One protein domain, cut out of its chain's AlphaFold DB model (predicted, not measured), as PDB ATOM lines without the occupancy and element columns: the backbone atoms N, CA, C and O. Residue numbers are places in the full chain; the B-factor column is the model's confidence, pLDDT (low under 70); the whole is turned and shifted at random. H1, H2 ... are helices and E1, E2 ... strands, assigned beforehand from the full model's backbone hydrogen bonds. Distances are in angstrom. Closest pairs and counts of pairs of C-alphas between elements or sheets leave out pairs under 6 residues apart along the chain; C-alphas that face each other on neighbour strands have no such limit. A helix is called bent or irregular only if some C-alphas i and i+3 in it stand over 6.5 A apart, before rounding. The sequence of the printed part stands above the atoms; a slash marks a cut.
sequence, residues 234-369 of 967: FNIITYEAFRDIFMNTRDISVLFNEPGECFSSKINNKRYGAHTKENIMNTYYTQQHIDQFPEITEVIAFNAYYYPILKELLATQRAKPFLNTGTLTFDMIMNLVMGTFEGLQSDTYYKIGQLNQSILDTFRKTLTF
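This is residues 234 to 369 of the 967 residues of the protein "Fibronectin type-III domain-containing protein" of viral metagenome (UniProt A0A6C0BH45). A kinked long helix, H5, runs through the middle of a rounded, mostly helical body, and four helices cross it: H1 and H7 pack on opposite sides of its first arm, H6 and H8 on its second. Three short helices, H2, H3 and H4, lie on the H1 side, a small two-stranded hairpin, E1 and E2, sits far out at one edge, and a long loop, residues 316 to 329, lies far out near H6. The printed part has 136 residues with eight named helices and two named strands, in the order H1, H2, E1, E2, H3, H4, H5, H6, H7, H8; the sheet is E1 - E2, antiparallel, and the class is mostly helix. It is compact, with a radius of gyration of the C-alphas of 14.3 A and spans of 39 by 34 by 26 A.

Look first at the sheet: E1 is residues 263 to 265, 6.7 A from first to last C-alpha, and E2 is residues 270 to 272, 6.5 A. Next find C-alpha 298 at (235.809, 167.215, 208.162), where H5, residues 298 to 315, begins. By its hydrogen bonds H5 was assigned as one helix, but it is bent: C-alphas 305 and 308 are 6.8 A apart. Its arms are H5a, residues 298 to 305, 10.7 A long, and H5b, residues 308 to 315, 10.5 A. Go back to C-alpha 239 at (234.324, 175.170, 215.560) for H1, residues 239 to 249, 15.1 A. The short helices are H2, residues 252 to 255, 5.8 A; H3, residues 277 to 281, 6.4 A; and H4, residues 287 to 291, 6.3 A. After H5 come H6, residues 330 to 338, 11.8 A; H7, residues 347 to 355, 12.3 A; and H8, residues 357 to 367, 15.4 A, which ends at C-alpha 367, (235.176, 189.939, 213.458).

E1 and E2 form a hairpin, antiparallel at 171 degrees; look for N 263 and O 272 at 2.9 A and N 272 and O 263 at 2.8 A, within hydrogen-bond range. The closest C-alphas of E1 and H3 are those of Phe 263 and Ile 280, 7.5 A apart. H3 is close to H2 but not clearly touching, with the C-alphas of Ser 253 and Lys 277 closest at 7.3 A. H4 is likewise close to H2 but not clearly touching, at 7.1 A between the C-alphas of Ile 252 and Gln 287. H1 and H2 only just touch, with 3 pairs of C-alphas within 8 A, the closest being Phe 246 and Ile 252 at 6.2 A. Now turn to H5, the hub, whose arms stand at a steep tilt of 53 degrees. H5a touches H1 at the C-alphas of Arg 243 and Ala 301, 5.8 A, only just about perpendicular at 70.2 degrees. H5a touches H7 at the C-alphas of Asn 303 and Tyr 350, 5.8 A, only just about perpendicular at 70.4 degrees. H5b touches H6 at the C-alphas of Lys 311 and Val 337, 6.2 A, opposite ways at a steep tilt of 55 degrees. H5b touches H8 at the C-alphas of Ile 309 and Arg 364, 6.2 A, about perpendicular at 81 degrees. H6 and H8 are apart. Every O i to N i+4 pair is within hydrogen-bond range in H3, H4, H5a, H5b, H6 and H7, against 6 of 7 in H1 and 4 of 7 in H8; H2 is too short for such a pair.

The two C-alphas farthest apart are those of Ala 274 and Thr 327, 42.5 A. The printed part has no cut. The link from H5 to H6, 14 residues, is long. The mean pLDDT of the printed part is 86.7, and residues 316 to 323, in that link, are under 70.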
ATOM      1  N   PHE A 234     230.876 187.703 211.262       95.69
ATOM      2  CA  PHE A 234     230.778 186.373 211.869       95.69
ATOM      3  C   PHE A 234     229.990 186.341 213.176       95.69
ATOM      4  O   PHE A 234     230.107 187.211 214.041       95.69
ATOM      5  N   ASN A 235     229.216 185.269 213.319       94.75
ATOM      6  CA  ASN A 235     228.475 184.922 214.520       94.75
ATOM      7  C   ASN A 235     229.389 184.264 215.567       94.75
ATOM      8  O   ASN A 235     230.417 183.654 215.242       94.75
ATOM      9  N   ILE A 236     228.971 184.374 216.827       93.69
ATOM     10  CA  ILE A 236     229.604 183.737 217.981       93.69
ATOM     11  C   ILE A 236     229.177 182.268 217.983       93.69
ATOM     12  O   ILE A 236     228.032 181.939 218.304       93.69
ATOM     13  N   ILE A 237     230.090 181.402 217.556       93.94
ATOM     14  CA  ILE A 237     229.944 179.947 217.510       93.94
ATOM     15  C   ILE A 237     231.345 179.324 217.490       93.94
ATOM     16  O   ILE A 237     232.231 179.864 216.822       93.94
ATOM     17  N   THR A 238     231.558 178.229 218.228       93.44
ATOM     18  CA  THR A 238     232.835 177.489 218.213       93.44
ATOM     19  C   THR A 238     232.932 176.593 216.980       93.44
ATOM     20  O   THR A 238     231.925 176.326 216.319       93.44
ATOM     21  N   TYR A 239     234.134 176.096 216.675       95.06
ATOM     22  CA  TYR A 239     234.324 175.170 215.560       95.06
ATOM     23  C   TYR A 239     233.489 173.890 215.723       95.06
ATOM     24  O   TYR A 239     232.857 173.455 214.767       95.06
ATOM     25  N   GLU A 240     233.422 173.321 216.926       94.81
ATOM     26  CA  GLU A 240     232.717 172.067 217.216       94.81
ATOM     27  C   GLU A 240     231.208 172.227 217.015       94.81
ATOM     28  O   GLU A 240     230.596 171.463 216.272       94.81
ATOM     29  N   ALA A 241     230.616 173.268 217.612       94.56
ATOM     30  CA  ALA A 241     229.192 173.557 217.467       94.56
ATOM     31  C   ALA A 241     228.825 173.894 216.012       94.56
ATOM     32  O   ALA A 241     227.781 173.469 215.516       94.56
ATOM     33  N   PHE A 242     229.695 174.627 215.309       96.12
ATOM     34  CA  PHE A 242     229.516 174.903 213.888       96.12
ATOM     35  C   PHE A 242     229.578 173.621 213.050       96.12
ATOM     36  O   PHE A 242     228.667 173.378 212.262       96.12
ATOM     37  N   ARG A 243     230.617 172.796 213.230       95.38
ATOM     38  CA  ARG A 243     230.818 171.530 212.515       95.38
ATOM     39  C   ARG A 243     229.605 170.620 212.683       95.38
ATOM     40  O   ARG A 243     229.069 170.144 211.687       95.38
ATOM     41  N   ASP A 244     229.152 170.423 213.917       94.56
ATOM     42  CA  ASP A 244     228.060 169.500 214.221       94.56
ATOM     43  C   ASP A 244     226.735 169.964 213.587       94.56
ATOM     44  O   ASP A 244     225.982 169.145 213.059       94.56
ATOM     45  N   ILE A 245     226.459 171.273 213.540       93.88
ATOM     46  CA  ILE A 245     225.299 171.807 212.806       93.88
ATOM     47  C   ILE A 245     225.503 171.667 211.292       93.88
ATOM     48  O   ILE A 245     224.618 171.180 210.586       93.88
ATOM     49  N   PHE A 246     226.662 172.076 210.779       93.81
ATOM     50  CA  PHE A 246     226.939 172.180 209.349       93.81
ATOM     51  C   PHE A 246     226.993 170.816 208.649       93.81
ATOM     52  O   PHE A 246     226.407 170.662 207.578       93.81
ATOM     53  N   MET A 247     227.609 169.802 209.262       93.31
ATOM     54  CA  MET A 247     227.655 168.445 208.701       93.31
ATOM     55  C   MET A 247     226.267 167.788 208.652       93.31
ATOM     56  O   MET A 247     225.973 167.065 207.703       93.31
ATOM     57  N   ASN A 248     225.396 168.073 209.628       92.00
ATOM     58  CA  ASN A 248     224.047 167.500 209.695       92.00
ATOM     59  C   ASN A 248     223.008 168.249 208.839       92.00
ATOM     60  O   ASN A 248     222.085 167.627 208.318       92.00
ATOM     61  N   THR A 249     223.127 169.574 208.700       91.38
ATOM     62  CA  THR A 249     222.087 170.426 208.077       91.38
ATOM     63  C   THR A 249     222.504 171.089 206.765       91.38
ATOM     64  O   THR A 249     221.635 171.524 206.013       91.38
ATOM     65  N   ARG A 250     223.813 171.182 206.484       91.06
ATOM     66  CA  ARG A 250     224.424 171.998 205.412       91.06
ATOM     67  C   ARG A 250     224.163 173.509 205.509       91.06
ATOM     68  O   ARG A 250     224.522 174.240 204.584       91.06
ATOM     69  N   ASP A 251     223.589 173.994 206.614       89.62
ATOM     70  CA  ASP A 251     223.329 175.419 206.825       89.62
ATOM     71  C   ASP A 251     224.610 176.153 207.249       89.62
ATOM     72  O   ASP A 251     225.007 176.164 208.416       89.62
ATOM     73  N   ILE A 252     225.264 176.798 206.282       90.38
ATOM     74  CA  ILE A 252     226.429 177.654 206.537       90.38
ATOM     75  C   ILE A 252     226.043 179.008 207.139       90.38
ATOM     76  O   ILE A 252     226.899 179.715 207.672       90.38
ATOM     77  N   SER A 253     224.767 179.406 207.061       91.44
ATOM     78  CA  SER A 253     224.327 180.732 207.494       91.44
ATOM     79  C   SER A 253     224.531 180.930 208.996       91.44
ATOM     80  O   SER A 253     224.754 182.054 209.435       91.44
ATOM     81  N   VAL A 254     224.548 179.850 209.783       92.56
ATOM     82  CA  VAL A 254     224.827 179.864 211.229       92.56
ATOM     83  C   VAL A 254     226.197 180.483 211.557       92.56
ATOM     84  O   VAL A 254     226.354 181.082 212.622       92.56
ATOM     85  N   LEU A 255     227.165 180.425 210.633       94.44
ATOM     86  CA  LEU A 255     228.494 181.033 210.777       94.44
ATOM     87  C   LEU A 255     228.468 182.576 210.766       94.44
ATOM     88  O   LEU A 255     229.386 183.209 211.291       94.44
ATOM     89  N   PHE A 256     227.434 183.177 210.173       95.88
ATOM     90  CA  PHE A 256     227.329 184.612 209.902       95.88
ATOM     91  C   PHE A 256     226.276 185.285 210.783       95.88
ATOM     92  O   PHE A 256     225.273 184.671 211.161       95.88
ATOM     93  N   ASN A 257     226.484 186.562 211.102       95.75
ATOM     94  CA  ASN A 257     225.505 187.338 211.864       95.75
ATOM     95  C   ASN A 257     224.215 187.582 211.063       95.75
ATOM     96  O   ASN A 257     224.216 187.606 209.831       95.75
ATOM     97  N   GLU A 258     223.099 187.781 211.765       95.25
ATOM     98  CA  GLU A 258     221.877 188.312 211.150       95.25
ATOM     99  C   GLU A 258     222.130 189.739 210.623       95.25
ATOM    100  O   GLU A 258     222.963 190.455 211.185       95.25
ATOM    101  N   PRO A 259     221.455 190.185 209.550       94.38
ATOM    102  CA  PRO A 259     221.742 191.483 208.944       94.38
ATOM    103  C   PRO A 259     221.446 192.661 209.886       94.38
ATOM    104  O   PRO A 259     220.451 192.668 210.618       94.38
ATOM    105  N   GLY A 260     222.324 193.665 209.850       92.88
ATOM    106  CA  GLY A 260     222.171 194.956 210.530       92.88
ATOM    107  C   GLY A 260     221.819 196.101 209.571       92.88
ATOM    108  O   GLY A 260     221.254 195.885 208.501       92.88
ATOM    109  N   GLU A 261     222.168 197.338 209.938       90.50
ATOM    110  CA  GLU A 261     221.834 198.532 209.136       90.50
ATOM    111  C   GLU A 261     222.760 198.738 207.932       90.50
ATOM    112  O   GLU A 261     222.320 199.210 206.883       90.50
ATOM    113  N   CYS A 262     224.037 198.379 208.076       91.94
ATOM    114  CA  CYS A 262     225.035 198.426 207.014       91.94
ATOM    115  C   CYS A 262     226.069 197.304 207.142       91.94
ATOM    116  O   CYS A 262     226.293 196.758 208.228       91.94
ATOM    117  N   PHE A 263     226.692 196.971 206.013       94.00
ATOM    118  CA  PHE A 263     227.802 196.031 205.914       94.00
ATOM    119  C   PHE A 263     228.794 196.504 204.844       94.00
ATOM    120  O   PHE A 263     228.442 196.668 203.678       94.00
ATOM    121  N   SER A 264     230.054 196.703 205.218       89.38
ATOM    122  CA  SER A 264     231.179 196.883 204.296       89.38
ATOM    123  C   SER A 264     232.176 195.750 204.430       89.38
ATOM    124  O   SER A 264     232.666 195.491 205.530       89.38
ATOM    125  N   SER A 265     232.558 195.169 203.295       86.81
ATOM    126  CA  SER A 265     233.691 194.251 203.220       86.81
ATOM    127  C   SER A 265     234.911 194.946 202.621       86.81
ATOM    128  O   SER A 265     234.834 195.591 201.572       86.81
ATOM    129  N   LYS A 266     236.065 194.761 203.271       77.19
ATOM    130  CA  LYS A 266     237.367 195.207 202.758       77.19
ATOM    131  C   LYS A 266     237.883 194.310 201.626       77.19
ATOM    132  O   LYS A 266     238.601 194.799 200.763       77.19
ATOM    133  N   ILE A 267     237.464 193.040 201.578       84.81
ATOM    134  CA  ILE A 267     237.895 192.045 200.575       84.81
ATOM    135  C   ILE A 267     237.445 192.436 199.162       84.81
ATOM    136  O   ILE A 267     238.219 192.338 198.217       84.81
ATOM    137  N   ASN A 268     236.189 192.867 199.008       84.56
ATOM    138  CA  ASN A 268     235.607 193.224 197.706       84.56
ATOM    139  C   ASN A 268     235.385 194.738 197.524       84.56
ATOM    140  O   ASN A 268     234.858 195.152 196.490       84.56
ATOM    141  N   ASN A 269     235.772 195.546 198.519       83.81
ATOM    142  CA  ASN A 269     235.583 196.999 198.587       83.81
ATOM    143  C   ASN A 269     234.134 197.464 198.307       83.81
ATOM    144  O   ASN A 269     233.908 198.547 197.763       83.81
ATOM    145  N   LYS A 270     233.132 196.641 198.651       86.75
ATOM    146  CA  LYS A 270     231.711 196.994 198.528       86.75
ATOM    147  C   LYS A 270     231.144 197.454 199.863       86.75
ATOM    148  O   LYS A 270     231.416 196.876 200.917       86.75
ATOM    149  N   ARG A 271     230.293 198.475 199.779       88.94
ATOM    150  CA  ARG A 271     229.446 198.966 200.865       88.94
ATOM    151  C   ARG A 271     227.995 198.638 200.550       88.94
ATOM    152  O   ARG A 271     227.502 198.994 199.480       88.94
ATOM    153  N   TYR A 272     227.324 197.994 201.489       88.12
ATOM    154  CA  TYR A 272     225.901 197.710 201.463       88.12
ATOM    155  C   TYR A 272     225.241 198.494 202.603       88.12
ATOM    156  O   TYR A 272     225.753 198.521 203.724       88.12
ATOM    157  N   GLY A 273     224.112 199.144 202.317       84.06
ATOM    158  CA  GLY A 273     223.225 199.675 203.355       84.06
ATOM    159  C   GLY A 273     222.415 198.529 203.962       84.06
ATOM    160  O   GLY A 273     222.984 197.533 204.415       84.06
ATOM    161  N   ALA A 274     221.087 198.623 203.871       85.12
ATOM    162  CA  ALA A 274     220.213 197.479 204.110       85.12
ATOM    163  C   ALA A 274     220.690 196.281 203.268       85.12
ATOM    164  O   ALA A 274     220.712 196.343 202.036       85.12
ATOM    165  N   HIS A 275     221.121 195.223 203.949       91.94
ATOM    166  CA  HIS A 275     221.764 194.051 203.365       91.94
ATOM    167  C   HIS A 275     221.069 192.780 203.842       91.94
ATOM    168  O   HIS A 275     220.363 192.769 204.850       91.94
ATOM    169  N   THR A 276     221.275 191.690 203.116       93.31
ATOM    170  CA  THR A 276     220.850 190.352 203.517       93.31
ATOM    171  C   THR A 276     222.021 189.582 204.119       93.31
ATOM    172  O   THR A 276     223.190 189.899 203.883       93.31
ATOM    173  N   LYS A 277     221.710 188.506 204.847       90.88
ATOM    174  CA  LYS A 277     222.709 187.538 205.318       90.88
ATOM    175  C   LYS A 277     223.545 186.968 204.159       90.88
ATOM    176  O   LYS A 277     224.758 186.824 204.266       90.88
ATOM    177  N   GLU A 278     222.903 186.772 203.007       91.31
ATOM    178  CA  GLU A 278     223.538 186.332 201.763       91.31
ATOM    179  C   GLU A 278     224.587 187.330 201.233       91.31
ATOM    180  O   GLU A 278     225.614 186.915 200.704       91.31
ATOM    181  N   ASN A 279     224.397 188.648 201.407       92.19
ATOM    182  CA  ASN A 279     225.405 189.639 201.002       92.19
ATOM    183  C   ASN A 279     226.699 189.534 201.829       92.19
ATOM    184  O   ASN A 279     227.783 189.783 201.295       92.19
ATOM    185  N   ILE A 280     226.594 189.140 203.104       92.94
ATOM    186  CA  ILE A 280     227.754 188.837 203.952       92.94
ATOM    187  C   ILE A 280     228.409 187.543 203.455       92.94
ATOM    188  O   ILE A 280     229.588 187.551 203.110       92.94
ATOM    189  N   MET A 281     227.634 186.460 203.330       92.19
ATOM    190  CA  MET A 281     228.106 185.136 202.889       92.19
ATOM    191  C   MET A 281     228.868 185.200 201.556       92.19
ATOM    192  O   MET A 281     230.037 184.815 201.489       92.19
ATOM    193  N   ASN A 282     228.254 185.803 200.531       90.75
ATOM    194  CA  ASN A 282     228.782 185.909 199.166       90.75
ATOM    195  C   ASN A 282     230.060 186.773 199.049       90.75
ATOM    196  O   ASN A 282     230.618 186.904 197.959       90.75
ATOM    197  N   THR A 283     230.553 187.356 200.148       91.19
ATOM    198  CA  THR A 283     231.905 187.937 200.231       91.19
ATOM    199  C   THR A 283     232.998 186.857 200.239       91.19
ATOM    200  O   THR A 283     234.101 187.091 199.739       91.19
ATOM    201  N   TYR A 284     232.694 185.668 200.766       92.25
ATOM    202  CA  TYR A 284     233.644 184.568 200.949       92.25
ATOM    203  C   TYR A 284     233.380 183.426 199.963       92.25
ATOM    204  O   TYR A 284     234.280 183.061 199.206       92.25
ATOM    205  N   TYR A 285     232.151 182.900 199.958       89.25
ATOM    206  CA  TYR A 285     231.655 181.812 199.104       89.25
ATOM    207  C   TYR A 285     230.111 181.774 199.157       89.25
ATOM    208  O   TYR A 285     229.503 182.410 200.012       89.25
ATOM    209  N   THR A 286     229.455 181.033 198.261       85.50
ATOM    210  CA  THR A 286     227.981 180.952 198.193       85.50
ATOM    211  C   THR A 286     227.457 179.638 198.786       85.50
ATOM    212  O   THR A 286     228.184 178.645 198.820       85.50
ATOM    213  N   GLN A 287     226.176 179.584 199.183       84.62
ATOM    214  CA  GLN A 287     225.515 178.312 199.539       84.62
ATOM    215  C   GLN A 287     225.554 177.315 198.364       84.62
ATOM    216  O   GLN A 287     225.803 176.132 198.562       84.62
ATOM    217  N   GLN A 288     225.448 177.804 197.122       84.12
ATOM    218  CA  GLN A 288     225.548 176.976 195.918       84.12
ATOM    219  C   GLN A 288     226.897 176.240 195.800       84.12
ATOM    220  O   GLN A 288     226.933 175.145 195.244       84.12
ATOM    221  N   HIS A 289     228.006 176.792 196.315       85.56
ATOM    222  CA  HIS A 289     229.285 176.067 196.376       85.56
ATOM    223  C   HIS A 289     229.243 174.884 197.356       85.56
ATOM    224  O   HIS A 289     230.008 173.942 197.196       85.56
ATOM    225  N   ILE A 290     228.369 174.928 198.363       87.25
ATOM    226  CA  ILE A 290     228.221 173.893 199.393       87.25
ATOM    227  C   ILE A 290     227.260 172.804 198.921       87.25
ATOM    228  O   ILE A 290     227.545 171.617 199.069       87.25
ATOM    229  N   ASP A 291     226.164 173.203 198.275       86.50
ATOM    230  CA  ASP A 291     225.153 172.293 197.726       86.50
ATOM    231  C   ASP A 291     225.719 171.367 196.627       86.50
ATOM    232  O   ASP A 291     225.155 170.310 196.349       86.50
ATOM    233  N   GLN A 292     226.855 171.740 196.025       87.00
ATOM    234  CA  GLN A 292     227.600 170.927 195.056       87.00
ATOM    235  C   GLN A 292     228.295 169.701 195.672       87.00
ATOM    236  O   GLN A 292     228.608 168.761 194.938       87.00
ATOM    237  N   PHE A 293     228.552 169.676 196.985       87.81
ATOM    238  CA  PHE A 293     229.228 168.543 197.617       87.81
ATOM    239  C   PHE A 293     228.239 167.406 197.930       87.81
ATOM    240  O   PHE A 293     227.212 167.642 198.573       87.81
ATOM    241  N   PRO A 294     228.525 166.150 197.532       84.81
ATOM    242  CA  PRO A 294     227.640 165.024 197.826       84.81
ATOM    243  C   PRO A 294     227.574 164.730 199.330       84.81
ATOM    244  O   PRO A 294     226.495 164.433 199.835       84.81
ATOM    245  N   GLU A 295     228.680 164.910 200.055       88.38
ATOM    246  CA  GLU A 295     228.789 164.806 201.514       88.38
ATOM    247  C   GLU A 295     229.715 165.911 202.047       88.38
ATOM    248  O   GLU A 295     230.643 166.337 201.357       88.38
ATOM    249  N   ILE A 296     229.469 166.376 203.276       92.69
ATOM    250  CA  ILE A 296     230.328 167.348 203.963       92.69
ATOM    251  C   ILE A 296     231.347 166.574 204.802       92.69
ATOM    252  O   ILE A 296     230.985 165.918 205.774       92.69
ATOM    253  N   THR A 297     232.621 166.639 204.419       93.94
ATOM    254  CA  THR A 297     233.730 166.000 205.144       93.94
ATOM    255  C   THR A 297     234.315 166.938 206.206       93.94
ATOM    256  O   THR A 297     234.103 168.149 206.148       93.94
ATOM    257  N   GLU A 298     235.109 166.406 207.143       93.31
ATOM    258  CA  GLU A 298     235.809 167.215 208.162       93.31
ATOM    259  C   GLU A 298     236.668 168.325 207.529       93.31
ATOM    260  O   GLU A 298     236.666 169.456 207.998       93.31
ATOM    261  N   VAL A 299     237.342 168.036 206.407       94.69
ATOM    262  CA  VAL A 299     238.148 169.021 205.661       94.69
ATOM    263  C   VAL A 299     237.275 170.157 205.120       94.69
ATOM    264  O   VAL A 299     237.652 171.323 205.231       94.69
ATOM    265  N   ILE A 300     236.093 169.836 204.581       94.88
ATOM    266  CA  ILE A 300     235.138 170.831 204.072       94.88
ATOM    267  C   ILE A 300     234.578 171.674 205.227       94.88
ATOM    268  O   ILE A 300     234.500 172.892 205.090       94.88
ATOM    269  N   ALA A 301     234.230 171.063 206.365       94.88
ATOM    270  CA  ALA A 301     233.741 171.777 207.548       94.88
ATOM    271  C   ALA A 301     234.812 172.703 208.157       94.88
ATOM    272  O   ALA A 301     234.542 173.876 208.424       94.88
ATOM    273  N   PHE A 302     236.047 172.217 208.297       96.62
ATOM    274  CA  PHE A 302     237.193 173.000 208.758       96.62
ATOM    275  C   PHE A 302     237.462 174.196 207.838       96.62
ATOM    276  O   PHE A 302     237.512 175.342 208.290       96.62
ATOM    277  N   ASN A 303     237.555 173.959 206.527       95.44
ATOM    278  CA  ASN A 303     237.765 175.029 205.557       95.44
ATOM    279  C   ASN A 303     236.591 176.014 205.519       95.44
ATOM    280  O   ASN A 303     236.830 177.215 205.422       95.44
ATOM    281  N   ALA A 304     235.342 175.557 205.655       94.88
ATOM    282  CA  ALA A 304     234.181 176.442 205.742       94.88
ATOM    283  C   ALA A 304     234.317 177.440 206.905       94.88
ATOM    284  O   ALA A 304     234.084 178.635 206.714       94.88
ATOM    285  N   TYR A 305     234.757 176.979 208.079       96.25
ATOM    286  CA  TYR A 305     234.928 177.820 209.265       96.25
ATOM    287  C   TYR A 305     236.146 178.760 209.183       96.25
ATOM    288  O   TYR A 305     236.018 179.948 209.492       96.25
ATOM    289  N   TYR A 306     237.314 178.260 208.754       95.50
ATOM    290  CA  TYR A 306     238.585 179.003 208.818       95.50
ATOM    291  C   TYR A 306     238.943 179.801 207.553       95.50
ATOM    292  O   TYR A 306     239.572 180.855 207.678       95.50
ATOM    293  N   TYR A 307     238.533 179.382 206.346       94.75
ATOM    294  CA  TYR A 307     238.834 180.117 205.101       94.75
ATOM    295  C   TYR A 307     238.354 181.583 205.127       94.75
ATOM    296  O   TYR A 307     239.141 182.458 204.755       94.75
ATOM    297  N   PRO A 308     237.132 181.914 205.601       94.00
ATOM    298  CA  PRO A 308     236.679 183.304 205.682       94.00
ATOM    299  C   PRO A 308     237.558 184.170 206.594       94.00
ATOM    300  O   PRO A 308     237.860 185.315 206.261       94.00
ATOM    301  N   ILE A 309     238.014 183.603 207.716       89.50
ATOM    302  CA  ILE A 309     238.868 184.279 208.703       89.50
ATOM    303  C   ILE A 309     240.270 184.513 208.133       89.50
ATOM    304  O   ILE A 309     240.801 185.617 208.241       89.50
ATOM    305  N   LEU A 310     240.840 183.509 207.460       87.44
ATOM    306  CA  LEU A 310     242.117 183.621 206.752       87.44
ATOM    307  C   LEU A 310     242.058 184.694 205.649       87.44
ATOM    308  O   LEU A 310     243.010 185.454 205.476       87.44
ATOM    309  N   LYS A 311     240.926 184.799 204.940       89.81
ATOM    310  CA  LYS A 311     240.704 185.800 203.889       89.81
ATOM    311  C   LYS A 311     240.601 187.225 204.441       89.81
ATOM    312  O   LYS A 311     241.249 188.119 203.903       89.81
ATOM    313  N   GLU A 312     239.865 187.444 205.535       82.31
ATOM    314  CA  GLU A 312     239.863 188.743 206.238       82.31
ATOM    315  C   GLU A 312     241.255 189.099 206.778       82.31
ATOM    316  O   GLU A 312     241.694 190.239 206.639       82.31
ATOM    317  N   LEU A 313     241.979 188.128 207.348       75.50
ATOM    318  CA  LEU A 313     243.317 188.341 207.903       75.50
ATOM    319  C   LEU A 313     244.295 188.812 206.818       75.50
ATOM    320  O   LEU A 313     244.968 189.831 206.990       75.50
ATOM    321  N   LEU A 314     244.325 188.127 205.672       77.56
ATOM    322  CA  LEU A 314     245.148 188.507 204.521       77.56
ATOM    323  C   LEU A 314     244.731 189.858 203.921       77.56
ATOM    324  O   LEU A 314     245.601 190.660 203.577       77.56
ATOM    325  N   ALA A 315     243.431 190.175 203.886       72.56
ATOM    326  CA  ALA A 315     242.932 191.469 203.418       72.56
ATOM    327  C   ALA A 315     243.422 192.669 204.257       72.56
ATOM    328  O   ALA A 315     243.433 193.794 203.757       72.56
ATOM    329  N   THR A 316     243.875 192.459 205.501       61.56
ATOM    330  CA  THR A 316     244.512 193.523 206.303       61.56
ATOM    331  C   THR A 316     245.932 193.878 205.858       61.56
ATOM    332  O   THR A 316     246.459 194.889 206.313       61.56
ATOM    333  N   GLN A 317     246.585 193.031 205.050       55.88
ATOM    334  CA  GLN A 317     248.019 193.060 204.706       55.88
ATOM    335  C   GLN A 317     249.000 192.937 205.899       55.88
ATOM    336  O   GLN A 317     250.171 192.623 205.696       55.88
ATOM    337  N   ARG A 318     248.527 193.058 207.149       50.50
ATOM    338  CA  ARG A 318     249.307 192.921 208.396       50.50
ATOM    339  C   ARG A 318     249.532 191.469 208.841       50.50
ATOM    340  O   ARG A 318     250.115 191.230 209.890       50.50
ATOM    341  N   ALA A 319     249.097 190.490 208.048       54.81
ATOM    342  CA  ALA A 319     249.237 189.064 208.351       54.81
ATOM    343  C   ALA A 319     250.680 188.530 208.236       54.81
ATOM    344  O   ALA A 319     251.004 187.519 208.855       54.81
ATOM    345  N   LYS A 320     251.540 189.185 207.443       54.78
ATOM    346  CA  LYS A 320     252.870 188.681 207.053       54.78
ATOM    347  C   LYS A 320     253.797 188.258 208.212       54.78
ATOM    348  O   LYS A 320     254.375 187.184 208.080       54.78
ATOM    349  N   PRO A 321     253.960 189.020 209.313       48.91
ATOM    350  CA  PRO A 321     254.838 188.614 210.417       48.91
ATOM    351  C   PRO A 321     254.233 187.550 211.351       48.91
ATOM    352  O   PRO A 321     254.953 187.004 212.180       48.91
ATOM    353  N   PHE A 322     252.933 187.248 211.243       56.69
ATOM    354  CA  PHE A 322     252.235 186.347 212.173       56.69
ATOM    355  C   PHE A 322     251.791 185.026 211.533       56.69
ATOM    356  O   PHE A 322     251.667 184.022 212.228       56.69
ATOM    357  N   LEU A 323     251.535 185.007 210.222       69.00
ATOM    358  CA  LEU A 323     251.039 183.826 209.522       69.00
ATOM    359  C   LEU A 323     252.178 182.835 209.240       69.00
ATOM    360  O   LEU A 323     253.049 183.095 208.411       69.00
ATOM    361  N   ASN A 324     252.133 181.661 209.867       77.38
ATOM    362  CA  ASN A 324     253.010 180.541 209.544       77.38
ATOM    363  C   ASN A 324     252.683 180.021 208.134       77.38
ATOM    364  O   ASN A 324     251.612 179.452 207.902       77.38
ATOM    365  N   THR A 325     253.602 180.218 207.189       79.81
ATOM    366  CA  THR A 325     253.399 179.870 205.776       79.81
ATOM    367  C   THR A 325     253.794 178.428 205.430       79.81
ATOM    368  O   THR A 325     253.556 177.972 204.309       79.81
ATOM    369  N   GLY A 326     254.372 177.682 206.381       82.44
ATOM    370  CA  GLY A 326     254.838 176.313 206.173       82.44
ATOM    371  C   GLY A 326     255.880 176.219 205.053       82.44
ATOM    372  O   GLY A 326     256.961 176.790 205.146       82.44
ATOM    373  N   THR A 327     255.559 175.480 203.989       83.38
ATOM    374  CA  THR A 327     256.421 175.307 202.802       83.38
ATOM    375  C   THR A 327     256.117 176.280 201.659       83.38
ATOM    376  O   THR A 327     256.793 176.238 200.631       83.38
ATOM    377  N   LEU A 328     255.098 177.134 201.797       83.62
ATOM    378  CA  LEU A 328     254.708 178.125 200.792       83.62
ATOM    379  C   LEU A 328     255.272 179.504 201.154       83.62
ATOM    380  O   LEU A 328     255.545 179.789 202.319       83.62
ATOM    381  N   THR A 329     255.419 180.390 200.168       84.38
ATOM    382  CA  THR A 329     255.721 181.803 200.446       84.38
ATOM    383  C   THR A 329     254.443 182.569 200.793       84.38
ATOM    384  O   THR A 329     253.344 182.198 200.370       84.38
ATOM    385  N   PHE A 330     254.574 183.673 201.534       78.19
ATOM    386  CA  PHE A 330     253.434 184.532 201.870       78.19
ATOM    387  C   PHE A 330     252.694 185.035 200.619       78.19
ATOM    388  O   PHE A 330     251.467 185.006 200.578       78.19
ATOM    389  N   ASP A 331     253.426 185.410 199.566       84.19
ATOM    390  CA  ASP A 331     252.835 185.906 198.318       84.19
ATOM    391  C   ASP A 331     252.090 184.801 197.548       84.19
ATOM    392  O   ASP A 331     251.064 185.065 196.919       84.19
ATOM    393  N   MET A 332     252.545 183.543 197.626       85.19
ATOM    394  CA  MET A 332     251.784 182.405 197.098       85.19
ATOM    395  C   MET A 332     250.471 182.225 197.865       85.19
ATOM    396  O   MET A 332     249.421 182.111 197.239       85.19
ATOM    397  N   ILE A 333     250.500 182.265 199.202       84.31
ATOM    398  CA  ILE A 333     249.292 182.148 200.039       84.31
ATOM    399  C   ILE A 333     248.314 183.300 199.773       84.31
ATOM    400  O   ILE A 333     247.118 183.060 199.600       84.31
ATOM    401  N   MET A 334     248.814 184.535 199.668       82.94
ATOM    402  CA  MET A 334     248.016 185.709 199.313       82.94
ATOM    403  C   MET A 334     247.287 185.491 197.980       82.94
ATOM    404  O   MET A 334     246.069 185.650 197.914       82.94
ATOM    405  N   ASN A 335     247.999 185.052 196.936       87.75
ATOM    406  CA  ASN A 335     247.407 184.780 195.625       87.75
ATOM    407  C   ASN A 335     246.393 183.615 195.647       87.75
ATOM    408  O   ASN A 335     245.359 183.708 194.989       87.75
ATOM    409  N   LEU A 336     246.643 182.553 196.422       88.88
ATOM    410  CA  LEU A 336     245.758 181.381 196.546       88.88
ATOM    411  C   LEU A 336     244.443 181.674 197.292       88.88
ATOM    412  O   LEU A 336     243.414 181.057 197.011       88.88
ATOM    413  N   VAL A 337     244.463 182.585 198.271       87.50
ATOM    414  CA  VAL A 337     243.293 182.880 199.122       87.50
ATOM    415  C   VAL A 337     242.510 184.102 198.633       87.50
ATOM    416  O   VAL A 337     241.275 184.086 198.665       87.50
ATOM    417  N   MET A 338     243.201 185.147 198.162       85.81
ATOM    418  CA  MET A 338     242.581 186.378 197.644       85.81
ATOM    419  C   MET A 338     242.257 186.314 196.145       85.81
ATOM    420  O   MET A 338     241.458 187.120 195.671       85.81
ATOM    421  N   GLY A 339     242.860 185.376 195.406       84.44
ATOM    422  CA  GLY A 339     242.570 185.120 193.998       84.44
ATOM    423  C   GLY A 339     241.310 184.273 193.777       84.44
ATOM    424  O   GLY A 339     240.307 184.390 194.486       84.44
ATOM    425  N   THR A 340     241.349 183.425 192.749       86.19
ATOM    426  CA  THR A 340     240.236 182.539 192.385       86.19
ATOM    427  C   THR A 340     239.979 181.508 193.486       86.19
ATOM    428  O   THR A 340     240.901 180.843 193.944       86.19
ATOM    429  N   PHE A 341     238.720 181.349 193.896       88.69
ATOM    430  CA  PHE A 341     238.334 180.396 194.937       88.69
ATOM    431  C   PHE A 341     238.514 178.942 194.466       88.69
ATOM    432  O   PHE A 341     237.848 178.517 193.524       88.69
ATOM    433  N   GLU A 342     239.379 178.174 195.137       86.38
ATOM    434  CA  GLU A 342     239.660 176.764 194.797       86.38
ATOM    435  C   GLU A 342     238.564 175.781 195.255       86.38
ATOM    436  O   GLU A 342     238.518 174.632 194.810       86.38
ATOM    437  N   GLY A 343     237.672 176.225 196.147       89.19
ATOM    438  CA  GLY A 343     236.659 175.392 196.795       89.19
ATOM    439  C   GLY A 343     237.042 174.949 198.212       89.19
ATOM    440  O   GLY A 343     238.204 174.973 198.619       89.19
ATOM    441  N   LEU A 344     236.035 174.545 198.993       91.75
ATOM    442  CA  LEU A 344     236.199 174.151 200.401       91.75
ATOM    443  C   LEU A 344     236.912 172.802 200.582       91.75
ATOM    444  O   LEU A 344     237.341 172.477 201.682       91.75
ATOM    445  N   GLN A 345     237.082 172.030 199.514       92.69
ATOM    446  CA  GLN A 345     237.834 170.778 199.491       92.69
ATOM    447  C   GLN A 345     239.354 170.963 199.292       92.69
ATOM    448  O   GLN A 345     240.061 169.970 199.151       92.69
ATOM    449  N   SER A 346     239.874 172.199 199.243       93.06
ATOM    450  CA  SER A 346     241.314 172.444 199.046       93.06
ATOM    451  C   SER A 346     242.147 172.000 200.260       93.06
ATOM    452  O   SER A 346     242.084 172.595 201.343       93.06
ATOM    453  N   ASP A 347     243.000 170.992 200.050       91.12
ATOM    454  CA  ASP A 347     244.043 170.558 200.994       91.12
ATOM    455  C   ASP A 347     244.980 171.706 201.403       91.12
ATOM    456  O   ASP A 347     245.571 171.679 202.485       91.12
ATOM    457  N   THR A 348     245.156 172.701 200.529       89.94
ATOM    458  CA  THR A 348     246.032 173.851 200.769       89.94
ATOM    459  C   THR A 348     245.432 174.775 201.822       89.94
ATOM    460  O   THR A 348     246.118 175.128 202.782       89.94
ATOM    461  N   TYR A 349     244.139 175.104 201.702       93.00
ATOM    462  CA  TYR A 349     243.418 175.872 202.724       93.00
ATOM    463  C   TYR A 349     243.421 175.138 204.072       93.00
ATOM    464  O   TYR A 349     243.685 175.759 205.102       93.00
ATOM    465  N   TYR A 350     243.247 173.812 204.050       94.44
ATOM    466  CA  TYR A 350     243.235 172.980 205.253       94.44
ATOM    467  C   TYR A 350     244.582 173.022 205.984       94.44
ATOM    468  O   TYR A 350     244.639 173.366 207.163       94.44
ATOM    469  N   LYS A 351     245.690 172.775 205.269       91.62
ATOM    470  CA  LYS A 351     247.051 172.814 205.838       91.62
ATOM    471  C   LYS A 351     247.414 174.191 206.399       91.62
ATOM    472  O   LYS A 351     247.963 174.268 207.494       91.62
ATOM    473  N   ILE A 352     247.096 175.275 205.684       88.56
ATOM    474  CA  ILE A 352     247.372 176.643 206.158       88.56
ATOM    475  C   ILE A 352     246.527 176.963 207.398       88.56
ATOM    476  O   ILE A 352     247.052 177.526 208.359       88.56
ATOM    477  N   GLY A 353     245.248 176.578 207.411       88.75
ATOM    478  CA  GLY A 353     244.368 176.771 208.562       88.75
ATOM    479  C   GLY A 353     244.837 175.996 209.797       88.75
ATOM    480  O   GLY A 353     244.930 176.581 210.871       88.75
ATOM    481  N   GLN A 354     245.229 174.725 209.643       93.12
ATOM    482  CA  GLN A 354     245.777 173.912 210.738       93.12
ATOM    483  C   GLN A 354     247.055 174.514 211.341       93.12
ATOM    484  O   GLN A 354     247.184 174.574 212.562       93.12
ATOM    485  N   LEU A 355     247.983 175.005 210.510       88.94
ATOM    486  CA  LEU A 355     249.227 175.640 210.974       88.94
ATOM    487  C   LEU A 355     249.001 176.937 211.770       88.94
ATOM    488  O   LEU A 355     249.897 177.360 212.499       88.94
ATOM    489  N   ASN A 356     247.837 177.574 211.617       82.56
ATOM    490  CA  ASN A 356     247.542 178.910 212.138       82.56
ATOM    491  C   ASN A 356     246.291 178.958 213.030       82.56
ATOM    492  O   ASN A 356     245.804 180.048 213.328       82.56
ATOM    493  N   GLN A 357     245.762 177.807 213.459       84.38
ATOM    494  CA  GLN A 357     244.438 177.707 214.082       84.38
ATOM    495  C   GLN A 357     244.254 178.677 215.264       84.38
ATOM    496  O   GLN A 357     243.319 179.471 215.261       84.38
ATOM    497  N   SER A 358     245.194 178.708 216.213       75.56
ATOM    498  CA  SER A 358     245.139 179.590 217.392       75.56
ATOM    499  C   SER A 358     245.144 181.089 217.051       75.56
ATOM    500  O   SER A 358     244.497 181.891 217.731       75.56
ATOM    501  N   ILE A 359     245.846 181.475 215.983       75.12
ATOM    502  CA  ILE A 359     245.896 182.852 215.477       75.12
ATOM    503  C   ILE A 359     244.564 183.202 214.815       75.12
ATOM    504  O   ILE A 359     244.023 184.280 215.061       75.12
ATOM    505  N   LEU A 360     244.006 182.286 214.019       76.56
ATOM    506  CA  LEU A 360     242.712 182.467 213.363       76.56
ATOM    507  C   LEU A 360     241.566 182.534 214.383       76.56
ATOM    508  O   LEU A 360     240.730 183.424 214.269       76.56
ATOM    509  N   ASP A 361     241.558 181.692 215.416       77.25
ATOM    510  CA  ASP A 361     240.572 181.752 216.503       77.25
ATOM    511  C   ASP A 361     240.657 183.071 217.284       77.25
ATOM    512  O   ASP A 361     239.638 183.705 217.563       77.25
ATOM    513  N   THR A 362     241.872 183.546 217.574       77.19
ATOM    514  CA  THR A 362     242.080 184.851 218.227       77.19
ATOM    515  C   THR A 362     241.614 186.002 217.331       77.19
ATOM    516  O   THR A 362     240.917 186.911 217.786       77.19
ATOM    517  N   PHE A 363     241.946 185.960 216.038       76.19
ATOM    518  CA  PHE A 363     241.561 186.988 215.072       76.19
ATOM    519  C   PHE A 363     240.052 186.993 214.790       76.19
ATOM    520  O   PHE A 363     239.466 188.071 214.648       76.19
ATOM    521  N   ARG A 364     239.394 185.824 214.793       83.38
ATOM    522  CA  ARG A 364     237.940 185.671 214.622       83.38
ATOM    523  C   ARG A 364     237.160 186.540 215.605       83.38
ATOM    524  O   ARG A 364     236.214 187.194 215.180       83.38
ATOM    525  N   LYS A 365     237.595 186.641 216.867       80.19
ATOM    526  CA  LYS A 365     236.968 187.497 217.897       80.19
ATOM    527  C   LYS A 365     236.909 188.978 217.502       80.19
ATOM    528  O   LYS A 365     236.001 189.697 217.908       80.19
ATOM    529  N   THR A 366     237.844 189.447 216.667       77.44
ATOM    530  CA  THR A 366     237.830 190.819 216.119       77.44
ATOM    531  C   THR A 366     236.759 191.028 215.045       77.44
ATOM    532  O   THR A 366     236.460 192.161 214.685       77.44
ATOM    533  N   LEU A 367     236.166 189.951 214.534       83.31
ATOM    534  CA  LEU A 367     235.176 189.939 213.458       83.31
ATOM    535  C   LEU A 367     233.782 189.480 213.944       83.31
ATOM    536  O   LEU A 367     232.861 189.376 213.130       83.31
ATOM    537  N   THR A 368     233.631 189.235 215.252       89.19
ATOM    538  CA  THR A 368     232.365 188.987 215.966       89.19
ATOM    539  C   THR A 368     232.038 190.167 216.895       89.19
ATOM    540  O   THR A 368     232.810 191.121 217.012       89.19
ATOM    541  N   PHE A 369     230.897 190.112 217.592       91.69
ATOM    542  CA  PHE A 369     230.548 191.092 218.629       91.69
ATOM    543  C   PHE A 369     231.415 191.011 219.900       91.69
ATOM    544  O   PHE A 369     231.346 191.927 220.715       91.69
TER     545      PHE A 369